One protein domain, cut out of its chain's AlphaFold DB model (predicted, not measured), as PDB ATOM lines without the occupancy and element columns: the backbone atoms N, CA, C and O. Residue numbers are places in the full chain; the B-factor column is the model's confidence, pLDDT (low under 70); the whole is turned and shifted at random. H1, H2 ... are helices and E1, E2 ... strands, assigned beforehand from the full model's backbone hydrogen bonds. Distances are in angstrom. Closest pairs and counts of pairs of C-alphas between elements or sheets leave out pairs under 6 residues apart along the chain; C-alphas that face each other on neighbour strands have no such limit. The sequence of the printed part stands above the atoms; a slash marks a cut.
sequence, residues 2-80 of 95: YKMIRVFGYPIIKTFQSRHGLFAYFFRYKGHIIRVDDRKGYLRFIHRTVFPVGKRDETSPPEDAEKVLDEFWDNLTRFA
ATOM      1  N   TYR A   2     169.466 196.018 152.692       55.19
ATOM      2  CA  TYR A   2     169.560 195.090 151.540       55.19
ATOM      3  C   TYR A   2     170.820 195.252 150.662       55.19
ATOM      4  O   TYR A   2     171.456 194.266 150.299       55.19
ATOM      5  N   LYS A   3     171.228 196.492 150.360       59.06
ATOM      6  CA  LYS A   3     172.441 196.740 149.564       59.06
ATOM      7  C   LYS A   3     173.738 196.352 150.298       59.06
ATOM      8  O   LYS A   3     174.623 195.792 149.668       59.06
ATOM      9  N   MET A   4     173.826 196.558 151.619       64.44
ATOM     10  CA  MET A   4     174.982 196.098 152.408       64.44
ATOM     11  C   MET A   4     175.095 194.576 152.401       64.44
ATOM     12  O   MET A   4     176.197 194.058 152.275       64.44
ATOM     13  N   ILE A   5     173.960 193.870 152.475       66.44
ATOM     14  CA  ILE A   5     173.939 192.402 152.447       66.44
ATOM     15  C   ILE A   5     174.502 191.861 151.130       66.44
ATOM     16  O   ILE A   5     175.247 190.884 151.128       66.44
ATOM     17  N   ARG A   6     174.193 192.517 150.006       65.50
ATOM     18  CA  ARG A   6     174.716 192.123 148.690       65.50
ATOM     19  C   ARG A   6     176.217 192.361 148.527       65.50
ATOM     20  O   ARG A   6     176.857 191.585 147.832       65.50
ATOM     21  N   VAL A   7     176.758 193.424 149.124       66.88
ATOM     22  CA  VAL A   7     178.171 193.806 148.943       66.88
ATOM     23  C   VAL A   7     179.079 193.133 149.976       66.88
ATOM     24  O   VAL A   7     180.181 192.711 149.644       66.88
ATOM     25  N   PHE A   8     178.613 192.990 151.219       70.31
ATOM     26  CA  PHE A   8     179.443 192.577 152.357       70.31
ATOM     27  C   PHE A   8     178.948 191.306 153.068       70.31
ATOM     28  O   PHE A   8     179.475 190.941 154.119       70.31
ATOM     29  N   GLY A   9     177.933 190.628 152.521       69.31
ATOM     30  CA  GLY A   9     177.293 189.476 153.160       69.31
ATOM     31  C   GLY A   9     176.408 189.875 154.343       69.31
ATOM     32  O   GLY A   9     176.087 191.042 154.526       69.31
ATOM     33  N   TYR A  10     175.984 188.908 155.159       72.31
ATOM     34  CA  TYR A  10     175.112 189.160 156.314       72.31
ATOM     35  C   TYR A  10     175.935 189.579 157.543       72.31
ATOM     36  O   TYR A  10     176.540 188.705 158.173       72.31
ATOM     37  N   PRO A  11     175.987 190.878 157.913       75.81
ATOM     38  CA  PRO A  11     176.723 191.280 159.097       75.81
ATOM     39  C   PRO A  11     176.022 190.810 160.368       75.81
ATOM     40  O   PRO A  11     174.799 190.898 160.494       75.81
ATOM     41  N   ILE A  12     176.808 190.380 161.349       80.06
ATOM     42  CA  ILE A  12     176.314 190.140 162.706       80.06
ATOM     43  C   ILE A  12     176.464 191.439 163.490       80.06
ATOM     44  O   ILE A  12     177.577 191.939 163.654       80.06
ATOM     45  N   ILE A  13     175.351 191.963 163.998       77.88
ATOM     46  CA  ILE A  13     175.334 193.160 164.841       77.88
ATOM     47  C   ILE A  13     175.389 192.717 166.301       77.88
ATOM     48  O   ILE A  13     174.555 191.933 166.753       77.88
ATOM     49  N   LYS A  14     176.371 193.219 167.046       76.19
ATOM     50  CA  LYS A  14     176.448 193.060 168.498       76.19
ATOM     51  C   LYS A  14     176.439 194.427 169.161       76.19
ATOM     52  O   LYS A  14     177.278 195.276 168.871       76.19
ATOM     53  N   THR A  15     175.505 194.615 170.080       69.50
ATOM     54  CA  THR A  15     175.430 195.801 170.929       69.50
ATOM     55  C   THR A  15     176.067 195.491 172.270       69.50
ATOM     56  O   THR A  15     175.682 194.526 172.931       69.50
ATOM     57  N   PHE A  16     177.012 196.317 172.702       66.81
ATOM     58  CA  PHE A  16     177.560 196.224 174.048       66.81
ATOM     59  C   PHE A  16     176.976 197.358 174.886       66.81
ATOM     60  O   PHE A  16     177.236 198.533 174.609       66.81
ATOM     61  N   GLN A  17     176.208 197.006 175.925       58.97
ATOM     62  CA  GLN A  17     175.781 197.954 176.955       58.97
ATOM     63  C   GLN A  17     177.011 198.395 177.760       58.97
ATOM     64  O   GLN A  17     177.346 197.853 178.806       58.97
ATOM     65  N   SER A  18     177.736 199.370 177.225       59.22
ATOM     66  CA  SER A  18     178.742 200.136 177.952       59.22
ATOM     67  C   SER A  18     178.255 201.577 178.062       59.22
ATOM     68  O   SER A  18     177.468 202.022 177.224       59.22
ATOM     69  N   ARG A  19     178.770 202.342 179.038       58.34
ATOM     70  CA  ARG A  19     178.476 203.783 179.231       58.34
ATOM     71  C   ARG A  19     178.677 204.658 177.977       58.34
ATOM     72  O   ARG A  19     178.375 205.844 178.005       58.34
ATOM     73  N   HIS A  20     179.226 204.106 176.896       59.25
ATOM     74  CA  HIS A  20     179.563 204.818 175.672       59.25
ATOM     75  C   HIS A  20     178.924 204.253 174.400       59.25
ATOM     76  O   HIS A  20     179.362 204.678 173.338       59.25
ATOM     77  N   GLY A  21     177.950 203.332 174.499       65.38
ATOM     78  CA  GLY A  21     177.192 202.807 173.353       65.38
ATOM     79  C   GLY A  21     178.094 202.304 172.224       65.38
ATOM     80  O   GLY A  21     178.360 203.031 171.277       65.38
ATOM     81  N   LEU A  22     178.607 201.079 172.345       74.75
ATOM     82  CA  LEU A  22     179.446 200.480 171.305       74.75
ATOM     83  C   LEU A  22     178.599 199.533 170.457       74.75
ATOM     84  O   LEU A  22     178.122 198.510 170.963       74.75
ATOM     85  N   PHE A  23     178.469 199.853 169.172       81.19
ATOM     86  CA  PHE A  23     177.928 198.943 168.170       81.19
ATOM     87  C   PHE A  23     179.092 198.284 167.436       81.19
ATOM     88  O   PHE A  23     179.964 198.970 166.909       81.19
ATOM     89  N   ALA A  24     179.125 196.955 167.424       83.94
ATOM     90  CA  ALA A  24     180.114 196.191 166.678       83.94
ATOM     91  C   ALA A  24     179.421 195.401 165.566       83.94
ATOM     92  O   ALA A  24     178.548 194.571 165.829       83.94
ATOM     93  N   TYR A  25     179.852 195.626 164.335       86.62
ATOM     94  CA  TYR A  25     179.383 194.937 163.142       86.62
ATOM     95  C   TYR A  25     180.460 193.957 162.690       86.62
ATOM     96  O   TYR A  25     181.600 194.352 162.464       86.62
ATOM     97  N   PHE A  26     180.120 192.679 162.564       87.75
ATOM     98  CA  PHE A  26     181.041 191.650 162.087       87.75
ATOM     99  C   PHE A  26     180.667 191.227 160.675       87.75
ATOM    100  O   PHE A  26     179.568 190.724 160.456       87.75
ATOM    101  N   PHE A  27     181.601 191.378 159.748       89.00
ATOM    102  CA  PHE A  27     181.470 191.012 158.346       89.00
ATOM    103  C   PHE A  27     182.365 189.820 158.031       89.00
ATOM    104  O   PHE A  27     183.495 189.734 158.515       89.00
ATOM    105  N   ARG A  28     181.865 188.919 157.184       88.56
ATOM    106  CA  ARG A  28     182.698 187.942 156.482       88.56
ATOM    107  C   ARG A  28     182.955 188.481 155.081       88.56
ATOM    108  O   ARG A  28     182.031 188.525 154.276       88.56
ATOM    109  N   TYR A  29     184.186 188.890 154.803       88.62
ATOM    110  CA  TYR A  29     184.572 189.491 153.529       88.62
ATOM    111  C   TYR A  29     185.810 188.788 152.979       88.62
ATOM    112  O   TYR A  29     186.836 188.744 153.649       88.62
ATOM    113  N   LYS A  30     185.688 188.181 151.790       88.50
ATOM    114  CA  LYS A  30     186.757 187.398 151.136       88.50
ATOM    115  C   LYS A  30     187.431 186.354 152.046       88.50
ATOM    116  O   LYS A  30     188.625 186.134 151.971       88.50
ATOM    117  N   GLY A  31     186.663 185.718 152.934       86.94
ATOM    118  CA  GLY A  31     187.194 184.738 153.894       86.94
ATOM    119  C   GLY A  31     187.768 185.337 155.185       86.94
ATOM    120  O   GLY A  31     188.027 184.595 156.129       86.94
ATOM    121  N   HIS A  32     187.874 186.663 155.290       90.19
ATOM    122  CA  HIS A  32     188.316 187.356 156.497       90.19
ATOM    123  C   HIS A  32     187.142 187.791 157.369       90.19
ATOM    124  O   HIS A  32     186.028 188.027 156.892       90.19
ATOM    125  N   ILE A  33     187.409 187.933 158.666       90.88
ATOM    126  CA  ILE A  33     186.465 188.509 159.618       90.88
ATOM    127  C   ILE A  33     186.853 189.967 159.833       90.88
ATOM    128  O   ILE A  33     187.905 190.256 160.399       90.88
ATOM    129  N   ILE A  34     185.982 190.883 159.424       92.06
ATOM    130  CA  ILE A  34     186.166 192.317 159.638       92.06
ATOM    131  C   ILE A  34     185.180 192.777 160.701       92.06
ATOM    132  O   ILE A  34     183.978 192.542 160.601       92.06
ATOM    133  N   ARG A  35     185.689 193.426 161.741       91.38
ATOM    134  CA  ARG A  35     184.890 194.078 162.771       91.38
ATOM    135  C   ARG A  35     184.909 195.581 162.522       91.38
ATOM    136  O   ARG A  35     185.980 196.179 162.492       91.38
ATOM    137  N   VAL A  36     183.732 196.179 162.398       89.38
ATOM    138  CA  VAL A  36     183.547 197.630 162.378       89.38
ATOM    139  C   VAL A  36     182.945 198.037 163.713       89.38
ATOM    140  O   VAL A  36     181.870 197.566 164.076       89.38
ATOM    141  N   ASP A  37     183.654 198.872 164.455       88.31
ATOM    142  CA  ASP A  37     183.178 199.472 165.695       88.31
ATOM    143  C   ASP A  37     182.662 200.879 165.406       88.31
ATOM    144  O   ASP A  37     183.398 201.709 164.882       88.31
ATOM    145  N   ASP A  38     181.420 201.145 165.787       84.31
ATOM    146  CA  ASP A  38     180.816 202.472 165.779       84.31
ATOM    147  C   ASP A  38     180.749 202.992 167.215       84.31
ATOM    148  O   ASP A  38     180.120 202.393 168.102       84.31
ATOM    149  N   ARG A  39     181.491 204.077 167.459       78.88
ATOM    150  CA  ARG A  39     181.580 204.725 168.763       78.88
ATOM    151  C   ARG A  39     181.853 206.214 168.597       78.88
ATOM    152  O   ARG A  39     182.828 206.599 167.966       78.88
ATOM    153  N   LYS A  40     181.075 207.058 169.286       74.62
ATOM    154  CA  LYS A  40     181.338 208.508 169.435       74.62
ATOM    155  C   LYS A  40     181.620 209.237 168.101       74.62
ATOM    156  O   LYS A  40     182.476 210.114 168.059       74.62
ATOM    157  N   GLY A  41     180.912 208.874 167.030       75.50
ATOM    158  CA  GLY A  41     181.005 209.559 165.735       75.50
ATOM    159  C   GLY A  41     182.191 209.156 164.857       75.50
ATOM    160  O   GLY A  41     182.412 209.794 163.834       75.50
ATOM    161  N   TYR A  42     182.941 208.108 165.217       80.31
ATOM    162  CA  TYR A  42     183.925 207.503 164.322       80.31
ATOM    163  C   TYR A  42     183.656 206.012 164.130       80.31
ATOM    164  O   TYR A  42     183.149 205.322 165.019       80.31
ATOM    165  N   LEU A  43     184.057 205.524 162.957       85.06
ATOM    166  CA  LEU A  43     184.094 204.107 162.639       85.06
ATOM    167  C   LEU A  43     185.532 203.606 162.757       85.06
ATOM    168  O   LEU A  43     186.452 204.199 162.195       85.06
ATOM    169  N   ARG A  44     185.734 202.503 163.474       87.94
ATOM    170  CA  ARG A  44     187.022 201.809 163.555       87.94
ATOM    171  C   ARG A  44     186.924 200.452 162.883       87.94
ATOM    172  O   ARG A  44     186.084 199.637 163.247       87.94
ATOM    173  N   PHE A  45     187.833 200.200 161.953       90.75
ATOM    174  CA  PHE A  45     187.883 198.981 161.160       90.75
ATOM    175  C   PHE A  45     188.993 198.087 161.699       90.75
ATOM    176  O   PHE A  45     190.104 198.543 161.958       90.75
ATOM    177  N   ILE A  46     188.664 196.825 161.954       91.31
ATOM    178  CA  ILE A  46     189.550 195.883 162.631       91.31
ATOM    179  C   ILE A  46     189.482 194.548 161.900       91.31
ATOM    180  O   ILE A  46     188.438 193.894 161.886       91.31
ATOM    181  N   HIS A  47     190.608 194.102 161.354       93.25
ATOM    182  CA  HIS A  47     190.755 192.723 160.899       93.25
ATOM    183  C   HIS A  47     190.865 191.778 162.103       93.25
ATOM    184  O   HIS A  47     191.558 192.061 163.085       93.25
ATOM    185  N   ARG A  48     190.127 190.669 162.072       89.69
ATOM    186  CA  ARG A  48     190.155 189.632 163.102       89.69
ATOM    187  C   ARG A  48     190.774 188.362 162.532       89.69
ATOM    188  O   ARG A  48     190.102 187.585 161.856       89.69
ATOM    189  N   THR A  49     192.025 188.120 162.902       87.12
ATOM    190  CA  THR A  49     192.691 186.832 162.700       87.12
ATOM    191  C   THR A  49     192.094 185.787 163.634       87.12
ATOM    192  O   THR A  49     192.011 186.000 164.846       87.12
ATOM    193  N   VAL A  50     191.657 184.663 163.070       84.06
ATOM    194  CA  VAL A  50     191.209 183.500 163.842       84.06
ATOM    195  C   VAL A  50     192.437 182.680 164.208       84.06
ATOM    196  O   VAL A  50     193.255 182.379 163.347       84.06
ATOM    197  N   PHE A  51     192.547 182.308 165.475       83.00
ATOM    198  CA  PHE A  51     193.625 181.468 165.982       83.00
ATOM    199  C   PHE A  51     193.060 180.420 166.948       83.00
ATOM    200  O   PHE A  51     192.036 180.675 167.595       83.00
ATOM    201  N   PRO A  52     193.702 179.242 167.063       81.19
ATOM    202  CA  PRO A  52     193.360 178.262 168.084       81.19
ATOM    203  C   PRO A  52     193.461 178.859 169.492       81.19
ATOM    204  O   PRO A  52     194.298 179.725 169.761       81.19
ATOM    205  N   VAL A  53     192.625 178.370 170.412       82.50
ATOM    206  CA  VAL A  53     192.669 178.790 171.819       82.50
ATOM    207  C   VAL A  53     194.082 178.568 172.371       82.50
ATOM    208  O   VAL A  53     194.640 177.486 172.227       82.50
ATOM    209  N   GLY A  54     194.663 179.610 172.971       82.00
ATOM    210  CA  GLY A  54     196.016 179.578 173.539       82.00
ATOM    211  C   GLY A  54     197.157 179.907 172.568       82.00
ATOM    212  O   GLY A  54     198.274 180.088 173.028       82.00
ATOM    213  N   LYS A  55     196.899 180.058 171.261       81.50
ATOM    214  CA  LYS A  55     197.936 180.321 170.240       81.50
ATOM    215  C   LYS A  55     197.886 181.724 169.638       81.50
ATOM    216  O   LYS A  55     198.279 181.941 168.495       81.50
ATOM    217  N   ARG A  56     197.361 182.691 170.393       78.06
ATOM    218  CA  ARG A  56     197.185 184.066 169.906       78.06
ATOM    219  C   ARG A  56     198.506 184.701 169.486       78.06
ATOM    220  O   ARG A  56     198.569 185.296 168.418       78.06
ATOM    221  N   ASP A  57     199.523 184.558 170.326       78.94
ATOM    222  CA  ASP A  57     200.810 185.235 170.144       78.94
ATOM    223  C   ASP A  57     201.679 184.553 169.074       78.94
ATOM    224  O   ASP A  57     202.628 185.140 168.570       78.94
ATOM    225  N   GLU A  58     201.307 183.332 168.680       78.06
ATOM    226  CA  GLU A  58     201.959 182.545 167.628       78.06
ATOM    227  C   GLU A  58     201.315 182.750 166.248       78.06
ATOM    228  O   GLU A  58     201.810 182.226 165.251       78.06
ATOM    229  N   THR A  59     200.189 183.471 166.171       79.25
ATOM    230  CA  THR A  59     199.415 183.589 164.931       79.25
ATOM    231  C   THR A  59     199.510 184.993 164.352       79.25
ATOM    232  O   THR A  59     198.910 185.942 164.862       79.25
ATOM    233  N   SER A  60     200.204 185.108 163.226       85.31
ATOM    234  CA  SER A  60     200.200 186.318 162.409       85.31
ATOM    235  C   SER A  60     198.899 186.439 161.607       85.31
ATOM    236  O   SER A  60     198.300 185.424 161.235       85.31
ATOM    237  N   PRO A  61     198.431 187.664 161.311       86.75
ATOM    238  CA  PRO A  61     197.412 187.862 160.290       86.75
ATOM    239  C   PRO A  61     197.833 187.247 158.945       86.75
ATOM    240  O   PRO A  61     199.030 187.186 158.661       86.75
ATOM    241  N   PRO A  62     196.871 186.815 158.108       88.62
ATOM    242  CA  PRO A  62     197.143 186.461 156.717       88.62
ATOM    243  C   PRO A  62     197.892 187.584 155.985       88.62
ATOM    244  O   PRO A  62     197.640 188.756 156.257       88.62
ATOM    245  N   GLU A  63     198.773 187.242 155.043       92.00
ATOM    246  CA  GLU A  63     199.595 188.221 154.307       92.00
ATOM    247  C   GLU A  63     198.757 189.266 153.551       92.00
ATOM    248  O   GLU A  63     199.166 190.412 153.389       92.00
ATOM    249  N   ASP A  64     197.552 188.896 153.122       92.81
ATOM    250  CA  ASP A  64     196.612 189.763 152.416       92.81
ATOM    251  C   ASP A  64     195.668 190.548 153.343       92.81
ATOM    252  O   ASP A  64     194.854 191.339 152.863       92.81
ATOM    253  N   ALA A  65     195.776 190.378 154.666       91.50
ATOM    254  CA  ALA A  65     194.865 190.970 155.644       91.50
ATOM    255  C   ALA A  65     194.774 192.497 155.547       91.50
ATOM    256  O   ALA A  65     193.675 193.046 155.640       91.50
ATOM    257  N   GLU A  66     195.910 193.170 155.359       93.31
ATOM    258  CA  GLU A  66     195.984 194.628 155.227       93.31
ATOM    259  C   GLU A  66     195.280 195.096 153.952       93.31
ATOM    260  O   GLU A  66     194.335 195.879 154.014       93.31
ATOM    261  N   LYS A  67     195.631 194.498 152.808       94.12
ATOM    262  CA  LYS A  67     195.000 194.793 151.517       94.12
ATOM    263  C   LYS A  67     193.487 194.579 151.551       94.12
ATOM    264  O   LYS A  67     192.732 195.373 150.995       94.12
ATOM    265  N   VAL A  68     193.030 193.504 152.193       92.12
ATOM    266  CA  VAL A  68     191.600 193.212 152.332       92.12
ATOM    267  C   VAL A  68     190.909 194.232 153.238       92.12
ATOM    268  O   VAL A  68     189.776 194.620 152.950       92.12
ATOM    269  N   LEU A  69     191.562 194.669 154.316       92.94
ATOM    270  CA  LEU A  69     191.019 195.688 155.213       92.94
ATOM    271  C   LEU A  69     190.885 197.042 154.504       92.94
ATOM    272  O   LEU A  69     189.835 197.674 154.624       92.94
ATOM    273  N   ASP A  70     191.891 197.438 153.725       93.50
ATOM    274  CA  ASP A  70     191.888 198.676 152.940       93.50
ATOM    275  C   ASP A  70     190.811 198.659 151.854       93.50
ATOM    276  O   ASP A  70     190.035 199.608 151.713       93.50
ATOM    277  N   GLU A  71     190.698 197.552 151.118       93.19
ATOM    278  CA  GLU A  71     189.652 197.379 150.111       93.19
ATOM    279  C   GLU A  71     188.257 197.426 150.748       93.19
ATOM    280  O   GLU A  71     187.332 198.040 150.212       93.19
ATOM    281  N   PHE A  72     188.089 196.793 151.910       91.12
ATOM    282  CA  PHE A  72     186.830 196.823 152.642       91.12
ATOM    283  C   PHE A  72     186.479 198.244 153.101       91.12
ATOM    284  O   PHE A  72     185.326 198.661 152.965       91.12
ATOM    285  N   TRP A  73     187.456 198.992 153.621       90.44
ATOM    286  CA  TRP A  73     187.292 200.392 154.007       90.44
ATOM    287  C   TRP A  73     186.842 201.256 152.824       90.44
ATOM    288  O   TRP A  73     185.847 201.978 152.938       90.44
ATOM    289  N   ASP A  74     187.529 201.163 151.685       89.94
ATOM    290  CA  ASP A  74     187.214 201.943 150.484       89.94
ATOM    291  C   ASP A  74     185.815 201.596 149.961       89.94
ATOM    292  O   ASP A  74     184.992 202.483 149.726       89.94
ATOM    293  N   ASN A  75     185.474 200.306 149.896       87.38
ATOM    294  CA  ASN A  75     184.148 199.859 149.476       87.38
ATOM    295  C   ASN A  75     183.041 200.336 150.419       87.38
ATOM    296  O   ASN A  75     181.993 200.779 149.944       87.38
ATOM    297  N   LEU A  76     183.232 200.259 151.742       84.19
ATOM    298  CA  LEU A  76     182.207 200.697 152.693       84.19
ATOM    299  C   LEU A  76     182.047 202.220 152.679       84.19
ATOM    300  O   LEU A  76     180.921 202.713 152.736       84.19
ATOM    301  N   THR A  77     183.146 202.957 152.538       81.94
ATOM    302  CA  THR A  77     183.133 204.420 152.433       81.94
ATOM    303  C   THR A  77     182.444 204.859 151.150       81.94
ATOM    304  O   THR A  77     181.517 205.666 151.195       81.94
ATOM    305  N   ARG A  78     182.800 204.265 150.005       81.25
ATOM    306  CA  ARG A  78     182.100 204.502 148.737       81.25
ATOM    307  C   ARG A  78     180.635 204.151 148.853       81.25
ATOM    308  O   ARG A  78     179.812 204.934 148.404       81.25
ATOM    309  N   PHE A  79     180.292 203.025 149.474       76.88
ATOM    310  CA  PHE A  79     178.904 202.638 149.695       76.88
ATOM    311  C   PHE A  79     178.145 203.683 150.521       76.88
ATOM    312  O   PHE A  79     177.043 204.055 150.133       76.88
ATOM    313  N   ALA A  80     178.734 204.180 151.612       72.88
ATOM    314  CA  ALA A  80     178.143 205.209 152.467       72.88
ATOM    315  C   ALA A  80     177.991 206.561 151.746       72.88
ATOM    316  O   ALA A  80     176.977 207.230 151.918       72.88
TER     317      ALA A  80
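This is residues 2 to 80 of the 95 residues of an uncharacterized protein of Candidatus Korarchaeota archaeon (UniProt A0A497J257). A strongly twisted sheet of four antiparallel strands has the long helix H2 packed slantwise over one face, chiefly over E3 and E4, in two layers. The short helix H1 sits at one end of the strands and only grazes the sheet, and residues 52 to 58, in the long link before H2, stick out. The printed part has 79 residues, with two named helices and four named strands in the order H1 E1 E2 E3 E4 H2; the class is mixed, helices and strands. It is only just compact, close to loose, with a radius of gyration of the C-alphas of 13.5 A and spans of 34 by 31 by 20 A.

The strands are E1, residues 12 to 16; E2, residues 22 to 29, 21.5 A long; E3, residues 32 to 39, 22.3 A; and E4, residues 42 to 48, 19.0 A. H2, residues 65 to 80, spans 22.2 A and ends at C-alpha 80 (178.143, 205.209, 152.467). H1, residues 2 to 8, spans 10.2 A from C-alpha 2 (169.560, 195.090, 151.540).

E1 E2 E3 E4 form a meander, each strand the antiparallel neighbour of the one before, with E1 and E4 as edge strands. N 14 and O 24 are 2.8 A apart, N 27 and O 34 2.8 A, and N 44 and O 37 2.8 A, each within hydrogen-bond range. H2 is on the sheet at a height of 8.7 A, over E3 and only just over E4, with 3 C-alphas falling on E4; its line stands at 50 degrees to E3 on the local plane. The closest C-alphas of E4 and H2, His 47 and Leu 69, are 6.4 A apart. H1 grazes the sheet with residues 5 to 8; its closest C-alpha pair with E2 is Phe 8 and Tyr 29, 6.1 A. H1 and H2 are near each other. In both helices every O i to N i+4 pair is within hydrogen-bond range.

The C-alphas of Tyr 2 and Glu 58, the two farthest apart, are 38.3 A apart. The printed part has no cut. The link from E4 to H2, 16 residues, is long. Mean pLDDT of the printed part is 81.2; residues 2 to 7, 9 and 15 to 21 are under 70.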